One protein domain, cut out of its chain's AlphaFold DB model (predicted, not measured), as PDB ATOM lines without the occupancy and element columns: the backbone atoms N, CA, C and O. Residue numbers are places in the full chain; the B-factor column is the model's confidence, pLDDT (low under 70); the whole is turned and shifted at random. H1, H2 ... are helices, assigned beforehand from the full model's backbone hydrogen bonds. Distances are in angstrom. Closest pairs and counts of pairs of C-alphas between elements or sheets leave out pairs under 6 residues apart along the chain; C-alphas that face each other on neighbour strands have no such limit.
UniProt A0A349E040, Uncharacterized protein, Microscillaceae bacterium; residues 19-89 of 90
ATOM      1  N   LEU A  19      58.093  13.889 -34.417       91.38
ATOM      2  CA  LEU A  19      57.675  14.150 -35.793       91.38
ATOM      3  C   LEU A  19      56.252  13.630 -36.049       91.38
ATOM      4  O   LEU A  19      55.437  14.351 -36.613       91.38
ATOM      5  N   GLU A  20      55.934  12.412 -35.602       94.62
ATOM      6  CA  GLU A  20      54.580  11.842 -35.691       94.62
ATOM      7  C   GLU A  20      53.546  12.689 -34.947       94.62
ATOM      8  O   GLU A  20      52.474  12.972 -35.480       94.62
ATOM      9  N   GLU A  21      53.897  13.141 -33.745       94.50
ATOM     10  CA  GLU A  21      53.078  14.046 -32.949       94.50
ATOM     11  C   GLU A  21      52.810  15.361 -33.688       94.50
ATOM     12  O   GLU A  21      51.662  15.777 -33.833       94.50
ATOM     13  N   ASN A  22      53.859  15.989 -34.225       93.69
ATOM     14  CA  ASN A  22      53.734  17.232 -34.978       93.69
ATOM     15  C   ASN A  22      52.838  17.071 -36.215       93.69
ATOM     16  O   ASN A  22      52.000  17.933 -36.489       93.69
ATOM     17  N   LEU A  23      52.991  15.964 -36.945       96.56
ATOM     18  CA  LEU A  23      52.158  15.634 -38.099       96.56
ATOM     19  C   LEU A  23      50.691  15.471 -37.696       96.56
ATOM     20  O   LEU A  23      49.818  16.051 -38.344       96.56
ATOM     21  N   ARG A  24      50.417  14.753 -36.600       97.06
ATOM     22  CA  ARG A  24      49.066  14.612 -36.048       97.06
ATOM     23  C   ARG A  24      48.464  15.969 -35.688       97.06
ATOM     24  O   ARG A  24      47.375  16.280 -36.163       97.06
ATOM     25  N   THR A  25      49.177  16.813 -34.939       96.31
ATOM     26  CA  THR A  25      48.692  18.155 -34.575       96.31
ATOM     27  C   THR A  25      48.393  19.016 -35.805       96.31
ATOM     28  O   THR A  25      47.414  19.759 -35.829       96.31
ATOM     29  N   ARG A  26      49.209  18.927 -36.862       96.69
ATOM     30  CA  ARG A  26      48.972  19.675 -38.109       96.69
ATOM     31  C   ARG A  26      47.755  19.160 -38.875       96.69
ATOM     32  O   ARG A  26      47.020  19.977 -39.427       96.69
ATOM     33  N   LEU A  27      47.506  17.851 -38.870       97.06
ATOM     34  CA  LEU A  27      46.286  17.258 -39.428       97.06
ATOM     35  C   LEU A  27      45.037  17.696 -38.647       97.06
ATOM     36  O   LEU A  27      44.041  18.093 -39.252       97.06
ATOM     37  N   GLU A  28      45.105  17.695 -37.315       96.81
ATOM     38  CA  GLU A  28      44.035  18.197 -36.443       96.81
ATOM     39  C   GLU A  28      43.761  19.686 -36.706       96.81
ATOM     40  O   GLU A  28      42.609  20.083 -36.891       96.81
ATOM     41  N   ARG A  29      44.817  20.505 -36.807       94.44
ATOM     42  CA  ARG A  29      44.707  21.934 -37.134       94.44
ATOM     43  C   ARG A  29      44.065  22.154 -38.498       94.44
ATOM     44  O   ARG A  29      43.208  23.022 -38.594       94.44
ATOM     45  N   PHE A  30      44.439  21.382 -39.519       95.00
ATOM     46  CA  PHE A  30      43.818  21.466 -40.842       95.00
ATOM     47  C   PHE A  30      42.321  21.140 -40.785       95.00
ATOM     48  O   PHE A  30      41.503  21.897 -41.307       95.00
ATOM     49  N   SER A  31      41.946  20.057 -40.093       92.81
ATOM     50  CA  SER A  31      40.534  19.716 -39.890       92.81
ATOM     51  C   SER A  31      39.784  20.842 -39.186       92.81
ATOM     52  O   SER A  31      38.634  21.118 -39.525       92.81
ATOM     53  N   PHE A  32      40.426  21.496 -38.213       90.56
ATOM     54  CA  PHE A  32      39.833  22.628 -37.528       90.56
ATOM     55  C   PHE A  32      39.781  23.867 -38.417       90.56
ATOM     56  O   PHE A  32      38.780  24.544 -38.372       90.56
ATOM     57  N   SER A  33      40.771  24.195 -39.243       90.88
ATOM     58  CA  SER A  33      40.772  25.444 -40.026       90.88
ATOM     59  C   SER A  33      39.947  25.381 -41.313       90.88
ATOM     60  O   SER A  33      39.593  26.423 -41.859       90.88
ATOM     61  N   ALA A  34      39.587  24.189 -41.792       92.69
ATOM     62  CA  ALA A  34      38.883  24.005 -43.065       92.69
ATOM     63  C   ALA A  34      37.517  24.720 -43.161       92.69
ATOM     64  O   ALA A  34      37.025  24.952 -44.265       92.69
ATOM     65  N   HIS A  35      36.897  25.095 -42.035       95.06
ATOM     66  CA  HIS A  35      35.634  25.846 -42.024       95.06
ATOM     67  C   HIS A  35      35.811  27.361 -42.228       95.06
ATOM     68  O   HIS A  35      34.844  28.040 -42.567       95.06
ATOM     69  N   THR A  36      37.017  27.914 -42.061       95.81
ATOM     70  CA  THR A  36      37.265  29.365 -42.117       95.81
ATOM     71  C   THR A  36      36.794  30.037 -43.420       95.81
ATOM     72  O   THR A  36      36.171  31.098 -43.334       95.81
ATOM     73  N   PRO A  37      36.980  29.457 -44.626       97.00
ATOM     74  CA  PRO A  37      36.419  30.030 -45.852       97.00
ATOM     75  C   PRO A  37      34.895  30.180 -45.815       97.00
ATOM     76  O   PRO A  37      34.347  31.166 -46.311       97.00
ATOM     77  N   LEU A  38      34.203  29.212 -45.209       96.69
ATOM     78  CA  LEU A  38      32.752  29.245 -45.089       96.69
ATOM     79  C   LEU A  38      32.303  30.348 -44.125       96.69
ATOM     80  O   LEU A  38      31.299  31.007 -44.381       96.69
ATOM     81  N   GLU A  39      33.063  30.608 -43.064       96.56
ATOM     82  CA  GLU A  39      32.777  31.717 -42.153       96.56
ATOM     83  C   GLU A  39      32.912  33.074 -42.860       96.56
ATOM     84  O   GLU A  39      31.988  33.881 -42.790       96.56
ATOM     85  N   HIS A  40      33.947  33.288 -43.681       96.12
ATOM     86  CA  HIS A  40      34.050  34.501 -44.510       96.12
ATOM     87  C   HIS A  40      32.903  34.655 -45.521       96.12
ATOM     88  O   HIS A  40      32.454  35.769 -45.818       96.12
ATOM     89  N   PHE A  41      32.393  33.543 -46.054       97.25
ATOM     90  CA  PHE A  41      31.202  33.562 -46.898       97.25
ATOM     91  C   PHE A  41      29.958  34.007 -46.111       97.25
ATOM     92  O   PHE A  41      29.196  34.857 -46.583       97.25
ATOM     93  N   ARG A  42      29.774  33.486 -44.892       96.56
ATOM     94  CA  ARG A  42      28.647  33.821 -44.006       96.56
ATOM     95  C   ARG A  42      28.706  35.271 -43.528       96.56
ATOM     96  O   ARG A  42      27.685  35.954 -43.576       96.56
ATOM     97  N   GLU A  43      29.888  35.768 -43.170       93.62
ATOM     98  CA  GLU A  43      30.143  37.176 -42.823       93.62
ATOM     99  C   GLU A  43      29.727  38.138 -43.949       93.62
ATOM    100  O   GLU A  43      29.252  39.241 -43.688       93.62
ATOM    101  N   GLY A  44      29.842  37.710 -45.211       91.50
ATOM    102  CA  GLY A  44      29.389  38.463 -46.385       91.50
ATOM    103  C   GLY A  44      27.878  38.425 -46.638       91.50
ATOM    104  O   GLY A  44      27.444  38.750 -47.744       91.50
ATOM    105  N   GLY A  45      27.075  37.986 -45.665       94.69
ATOM    106  CA  GLY A  45      25.630  37.818 -45.819       94.69
ATOM    107  C   GLY A  45      25.263  36.638 -46.719       94.69
ATOM    108  O   GLY A  45      24.274  36.710 -47.451       94.69
ATOM    109  N   SER A  46      26.078  35.577 -46.703       94.25
ATOM    110  CA  SER A  46      25.917  34.388 -47.553       94.25
ATOM    111  C   SER A  46      25.878  34.715 -49.052       94.25
ATOM    112  O   SER A  46      25.147  34.097 -49.829       94.25
ATOM    113  N   LYS A  47      26.659  35.718 -49.465       96.38
ATOM    114  CA  LYS A  47      26.868  36.112 -50.860       96.38
ATOM    115  C   LYS A  47      28.350  36.353 -51.103       96.38
ATOM    116  O   LYS A  47      29.059  36.848 -50.228       96.38
ATOM    117  N   LEU A  48      28.807  36.041 -52.311       97.50
ATOM    118  CA  LEU A  48      30.153  36.399 -52.745       97.50
ATOM    119  C   LEU A  48      30.186  37.872 -53.152       97.50
ATOM    120  O   LEU A  48      29.331  38.354 -53.894       97.50
ATOM    121  N   ASN A  49      31.183  38.578 -52.645       96.12
ATOM    122  CA  ASN A  49      31.517  39.952 -52.982       96.12
ATOM    123  C   ASN A  49      33.047  40.068 -53.116       96.12
ATOM    124  O   ASN A  49      33.759  39.148 -52.707       96.12
ATOM    125  N   PRO A  50      33.584  41.166 -53.673       96.75
ATOM    126  CA  PRO A  50      35.026  41.273 -53.899       96.75
ATOM    127  C   PRO A  50      35.866  41.045 -52.632       96.75
ATOM    128  O   PRO A  50      36.848  40.312 -52.677       96.75
ATOM    129  N   GLY A  51      35.433  41.581 -51.487       95.94
ATOM    130  CA  GLY A  51      36.190  41.500 -50.237       95.94
ATOM    131  C   GLY A  51      36.237  40.102 -49.618       95.94
ATOM    132  O   GLY A  51      37.300  39.659 -49.189       95.94
ATOM    133  N   ASN A  52      35.113  39.377 -49.550       97.00
ATOM    134  CA  ASN A  52      35.141  38.012 -49.009       97.00
ATOM    135  C   ASN A  52      35.696  36.991 -50.008       97.00
ATOM    136  O   ASN A  52      36.323  36.025 -49.580       97.00
ATOM    137  N   THR A  53      35.542  37.231 -51.311       97.94
ATOM    138  CA  THR A  53      36.126  36.381 -52.356       97.94
ATOM    139  C   THR A  53      37.648  36.387 -52.257       97.94
ATOM    140  O   THR A  53      38.253  35.320 -52.254       97.94
ATOM    141  N   GLU A  54      38.261  37.562 -52.084       97.81
ATOM    142  CA  GLU A  54      39.708  37.691 -51.880       97.81
ATOM    143  C   GLU A  54      40.175  36.978 -50.600       97.81
ATOM    144  O   GLU A  54      41.122  36.196 -50.636       97.81
ATOM    145  N   LYS A  55      39.480  37.169 -49.470       97.31
ATOM    146  CA  LYS A  55      39.816  36.484 -48.207       97.31
ATOM    147  C   LYS A  55      39.746  34.961 -48.323       97.31
ATOM    148  O   LYS A  55      40.636  34.267 -47.834       97.31
ATOM    149  N   ILE A  56      38.694  34.451 -48.962       98.00
ATOM    150  CA  ILE A  56      38.508  33.018 -49.203       98.00
ATOM    151  C   ILE A  56      39.634  32.486 -50.090       98.00
ATOM    152  O   ILE A  56      40.255  31.488 -49.731       98.00
ATOM    153  N   ALA A  57      39.930  33.161 -51.205       98.31
ATOM    154  CA  ALA A  57      41.006  32.767 -52.110       98.31
ATOM    155  C   ALA A  57      42.360  32.720 -51.385       98.31
ATOM    156  O   ALA A  57      43.012  31.679 -51.386       98.31
ATOM    157  N   ASN A  58      42.718  33.784 -50.661       97.75
ATOM    158  CA  ASN A  58      43.968  33.860 -49.903       97.75
ATOM    159  C   ASN A  58      44.088  32.737 -48.859       97.75
ATOM    160  O   ASN A  58      45.145  32.120 -48.721       97.75
ATOM    161  N   HIS A  59      43.005  32.429 -48.135       97.25
ATOM    162  CA  HIS A  59      43.000  31.317 -47.185       97.25
ATOM    163  C   HIS A  59      43.250  29.972 -47.883       97.25
ATOM    164  O   HIS A  59      44.032  29.154 -47.394       97.25
ATOM    165  N   LEU A  60      42.599  29.735 -49.024       97.81
ATOM    166  CA  LEU A  60      42.748  28.496 -49.783       97.81
ATOM    167  C   LEU A  60      44.160  28.350 -50.366       97.81
ATOM    168  O   LEU A  60      44.725  27.262 -50.305       97.81
ATOM    169  N   GLU A  61      44.757  29.426 -50.873       98.19
ATOM    170  CA  GLU A  61      46.130  29.420 -51.394       98.19
ATOM    171  C   GLU A  61      47.159  29.077 -50.312       98.19
ATOM    172  O   GLU A  61      48.013  28.208 -50.515       98.19
ATOM    173  N   LEU A  62      47.040  29.693 -49.132       97.12
ATOM    174  CA  LEU A  62      47.879  29.359 -47.979       97.12
ATOM    175  C   LEU A  62      47.674  27.907 -47.544       97.12
ATOM    176  O   LEU A  62      48.649  27.185 -47.329       97.12
ATOM    177  N   THR A  63      46.421  27.454 -47.489       96.75
ATOM    178  CA  THR A  63      46.088  26.068 -47.138       96.75
ATOM    179  C   THR A  63      46.714  25.081 -48.123       96.75
ATOM    180  O   THR A  63      47.285  24.074 -47.709       96.75
ATOM    181  N   ILE A  64      46.683  25.366 -49.430       97.69
ATOM    182  CA  ILE A  64      47.342  24.537 -50.451       97.69
ATOM    183  C   ILE A  64      48.845  24.430 -50.180       97.69
ATOM    184  O   ILE A  64      49.410  23.339 -50.288       97.69
ATOM    185  N   LEU A  65      49.503  25.538 -49.835       97.62
ATOM    186  CA  LEU A  65      50.928  25.538 -49.520       97.62
ATOM    187  C   LEU A  65      51.228  24.703 -48.264       97.62
ATOM    188  O   LEU A  65      52.109  23.844 -48.299       97.62
ATOM    189  N   GLU A  66      50.469  24.904 -47.184       96.06
ATOM    190  CA  GLU A  66      50.598  24.129 -45.942       96.06
ATOM    191  C   GLU A  66      50.397  22.622 -46.186       96.06
ATOM    192  O   GLU A  66      51.176  21.804 -45.686       96.06
ATOM    193  N   LEU A  67      49.398  22.254 -46.997       97.19
ATOM    194  CA  LEU A  67      49.113  20.867 -47.365       97.19
ATOM    195  C   LEU A  67      50.237  20.246 -48.196       97.19
ATOM    196  O   LEU A  67      50.604  19.100 -47.949       97.19
ATOM    197  N   ARG A  68      50.829  20.985 -49.143       98.06
ATOM    198  CA  ARG A  68      51.982  20.497 -49.923       98.06
ATOM    199  C   ARG A  68      53.160  20.137 -49.019       98.06
ATOM    200  O   ARG A  68      53.755  19.077 -49.204       98.06
ATOM    201  N   TYR A  69      53.463  20.971 -48.025       96.44
ATOM    202  CA  TYR A  69      54.505  20.659 -47.043       96.44
ATOM    203  C   TYR A  69      54.126  19.469 -46.163       96.44
ATOM    204  O   TYR A  69      54.948  18.584 -45.958       96.44
ATOM    205  N   LEU A  70      52.879  19.401 -45.689       97.00
ATOM    206  CA  LEU A  70      52.416  18.286 -44.861       97.00
ATOM    207  C   LEU A  70      52.499  16.941 -45.599       97.00
ATOM    208  O   LEU A  70      52.951  15.952 -45.030       97.00
ATOM    209  N   ILE A  71      52.121  16.913 -46.880       97.88
ATOM    210  CA  ILE A  71      52.264  15.737 -47.750       97.88
ATOM    211  C   ILE A  71      53.736  15.330 -47.866       97.88
ATOM    212  O   ILE A  71      54.066  14.154 -47.717       97.88
ATOM    213  N   ASN A  72      54.629  16.294 -48.098       97.25
ATOM    214  CA  ASN A  72      56.060  16.022 -48.173       97.25
ATOM    215  C   ASN A  72      56.604  15.438 -46.859       97.25
ATOM    216  O   ASN A  72      57.343  14.456 -46.887       97.25
ATOM    217  N   ASP A  73      56.198  15.987 -45.715       96.12
ATOM    218  CA  ASP A  73      56.631  15.505 -44.401       96.12
ATOM    219  C   ASP A  73      56.118  14.083 -44.111       96.12
ATOM    220  O   ASP A  73      56.837  13.274 -43.524       96.12
ATOM    221  N   LEU A  74      54.911  13.739 -44.578       96.75
ATOM    222  CA  LEU A  74      54.372  12.376 -44.504       96.75
ATOM    223  C   LEU A  74      55.193  11.388 -45.344       96.75
ATOM    224  O   LEU A  74      55.561  10.320 -44.847       96.75
ATOM    225  N   TYR A  75      55.528  11.739 -46.591       96.75
ATOM    226  CA  TYR A  75      56.400  10.904 -47.425       96.75
ATOM    227  C   TYR A  75      57.794  10.755 -46.819       96.75
ATOM    228  O   TYR A  75      58.377   9.668 -46.844       96.75
ATOM    229  N   TRP A  76      58.319  11.825 -46.227       94.81
ATOM    230  CA  TRP A  76      59.608  11.788 -45.558       94.81
ATOM    231  C   TRP A  76      59.587  10.882 -44.322       94.81
ATOM    232  O   TRP A  76      60.482  10.051 -44.164       94.81
ATOM    233  N   LEU A  77      58.534  10.954 -43.499       94.50
ATOM    234  CA  LEU A  77      58.335  10.047 -42.367       94.50
ATOM    235  C   LEU A  77      58.329   8.580 -42.820       94.50
ATOM    236  O   LEU A  77      59.024   7.749 -42.229       94.50
ATOM    237  N   GLN A  78      57.566   8.262 -43.870       93.62
ATOM    238  CA  GLN A  78      57.490   6.909 -44.422       93.62
ATOM    239  C   GLN A  78      58.871   6.409 -44.863       93.62
ATOM    240  O   GLN A  78      59.269   5.291 -44.534       93.62
ATOM    241  N   TRP A  79      59.628   7.251 -45.566       93.19
ATOM    242  CA  TRP A  79      60.970   6.918 -46.030       93.19
ATOM    243  C   TRP A  79      61.964   6.698 -44.879       93.19
ATOM    244  O   TRP A  79      62.748   5.749 -44.924       93.19
ATOM    245  N   ILE A  80      61.919   7.526 -43.825       91.06
ATOM    246  CA  ILE A  80      62.764   7.353 -42.629       91.06
ATOM    247  C   ILE A  80      62.464   6.012 -41.953       91.06
ATOM    248  O   ILE A  80      63.395   5.289 -41.593       91.06
ATOM    249  N   LYS A  81      61.179   5.675 -41.787       90.25
ATOM    250  CA  LYS A  81      60.753   4.409 -41.172       90.25
ATOM    251  C   LYS A  81      61.253   3.200 -41.957       90.25
ATOM    252  O   LYS A  81      61.935   2.360 -41.375       90.25
ATOM    253  N   ALA A  82      61.033   3.186 -43.272       91.38
ATOM    254  CA  ALA A  82      61.491   2.104 -44.144       91.38
ATOM    255  C   ALA A  82      63.018   1.909 -44.087       91.38
ATOM    256  O   ALA A  82      63.515   0.785 -44.047       91.38
ATOM    257  N   ARG A  83      63.788   3.004 -44.022       87.12
ATOM    258  CA  ARG A  83      65.248   2.925 -43.867       87.12
ATOM    259  C   ARG A  83      65.676   2.377 -42.512       87.12
ATOM    260  O   ARG A  83      66.621   1.596 -42.453       87.12
ATOM    261  N   LYS A  84      65.008   2.768 -41.426       80.50
ATOM    262  CA  LYS A  84      65.319   2.257 -40.086       80.50
ATOM    263  C   LYS A  84      65.055   0.751 -39.984       80.50
ATOM    264  O   LYS A  84      65.865   0.041 -39.393       80.50
ATOM    265  N   GLU A  85      63.968   0.278 -40.584       74.56
ATOM    266  CA  GLU A  85      63.640  -1.150 -40.673       74.56
ATOM    267  C   GLU A  85      64.730  -1.910 -41.439       74.56
ATOM    268  O   GLU A  85      65.300  -2.846 -40.894       74.56
ATOM    269  N   SER A  86      65.155  -1.410 -42.605       70.81
ATOM    270  CA  SER A  86      66.207  -2.055 -43.416       70.81
ATOM    271  C   SER A  86      67.590  -2.169 -42.750       70.81
ATOM    272  O   SER A  86      68.425  -2.949 -43.196       70.81
ATOM    273  N   VAL A  87      67.860  -1.380 -41.705       65.44
ATOM    274  CA  VAL A  87      69.123  -1.410 -40.941       65.44
ATOM    275  C   VAL A  87      69.020  -2.332 -39.717       65.44
ATOM    276  O   VAL A  87      70.042  -2.689 -39.145       65.44
ATOM    277  N   SER A  88      67.809  -2.727 -39.315       58.53
ATOM    278  CA  SER A  88      67.566  -3.545 -38.115       58.53
ATOM    279  C   SER A  88      67.537  -5.060 -38.394       58.53
ATOM    280  O   SER A  88      67.377  -5.831 -37.455       58.53
ATOM    281  N   ASP A  89      67.704  -5.470 -39.659       51.09
ATOM    282  CA  ASP A  89      67.727  -6.870 -40.126       51.09
ATOM    283  C   ASP A  89      69.154  -7.478 -40.215       51.09
ATOM    284  O   ASP A  89      69.353  -8.518 -40.848       51.09
TER     285      ASP A  89
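What this domain is: This is residues 19 to 89 of the 90 residues of an uncharacterized protein of Microscillaceae bacterium (UniProt A0A349E040). Picture a long helical hairpin with one unequal side: the long helix H3 makes the axis, and two shorter helices, H1 and then H2, lie one after the other along one side of it, running the opposite way. The far end of H3 runs on past H1, and residues 78 to 89 stick out free. The printed part has 71 residues with three named helices in the order H1, H2, H3 and no named strand; the class is all helix. It is extended, with a radius of gyration of the C-alphas of 17.8 A and spans of 62 by 16 by 11 A.

How they stand to each other: Start with H1, residues 19 to 33, and look across to H3, residues 50 to 87: they touch, and their closest C-alphas, those of Leu 23 and Leu 70, are 7.3 A apart. They run opposite ways at a shallow tilt of 21 degrees, and H3 touches H1 with residues 70 to 77 alone. Next comes H2, residues 36 to 43, which meets H1 only through their link. H2 and H3 form a helical hairpin and touch, the closest C-alphas being those of Pro 37 and Ile 56, 5.0 A apart. They run opposite ways at a shallow tilt of 15 degrees, and H3 touches H2 with residues 52 to 60 alone. In H1, H2 and H3 every O i to N i+4 pair is within hydrogen-bond range.

Where its parts are: Find C-alpha 19 at (57.675, 14.150, -35.793); from there H1 runs 20.8 A to C-alpha 33. H2 runs from Thr 36 to Glu 43. Then find C-alpha 50 at (35.026, 41.273, -53.899), where H3 begins, and go 56.1 A to C-alpha 87 at (69.123, -1.410, -40.941).

The domain as a whole: The C-alphas of Gly 45 and Asp 89 are the two farthest apart, at 61.7 A. Without the free residues 78 to 89, the body spans 42 by 16 by 10 A. The printed part has no cut; the link from H1 to H2 is tight and that from H2 to H3 is short. The mean pLDDT of the printed part is 93.1, and residues 87 to 89 of the model are under 70.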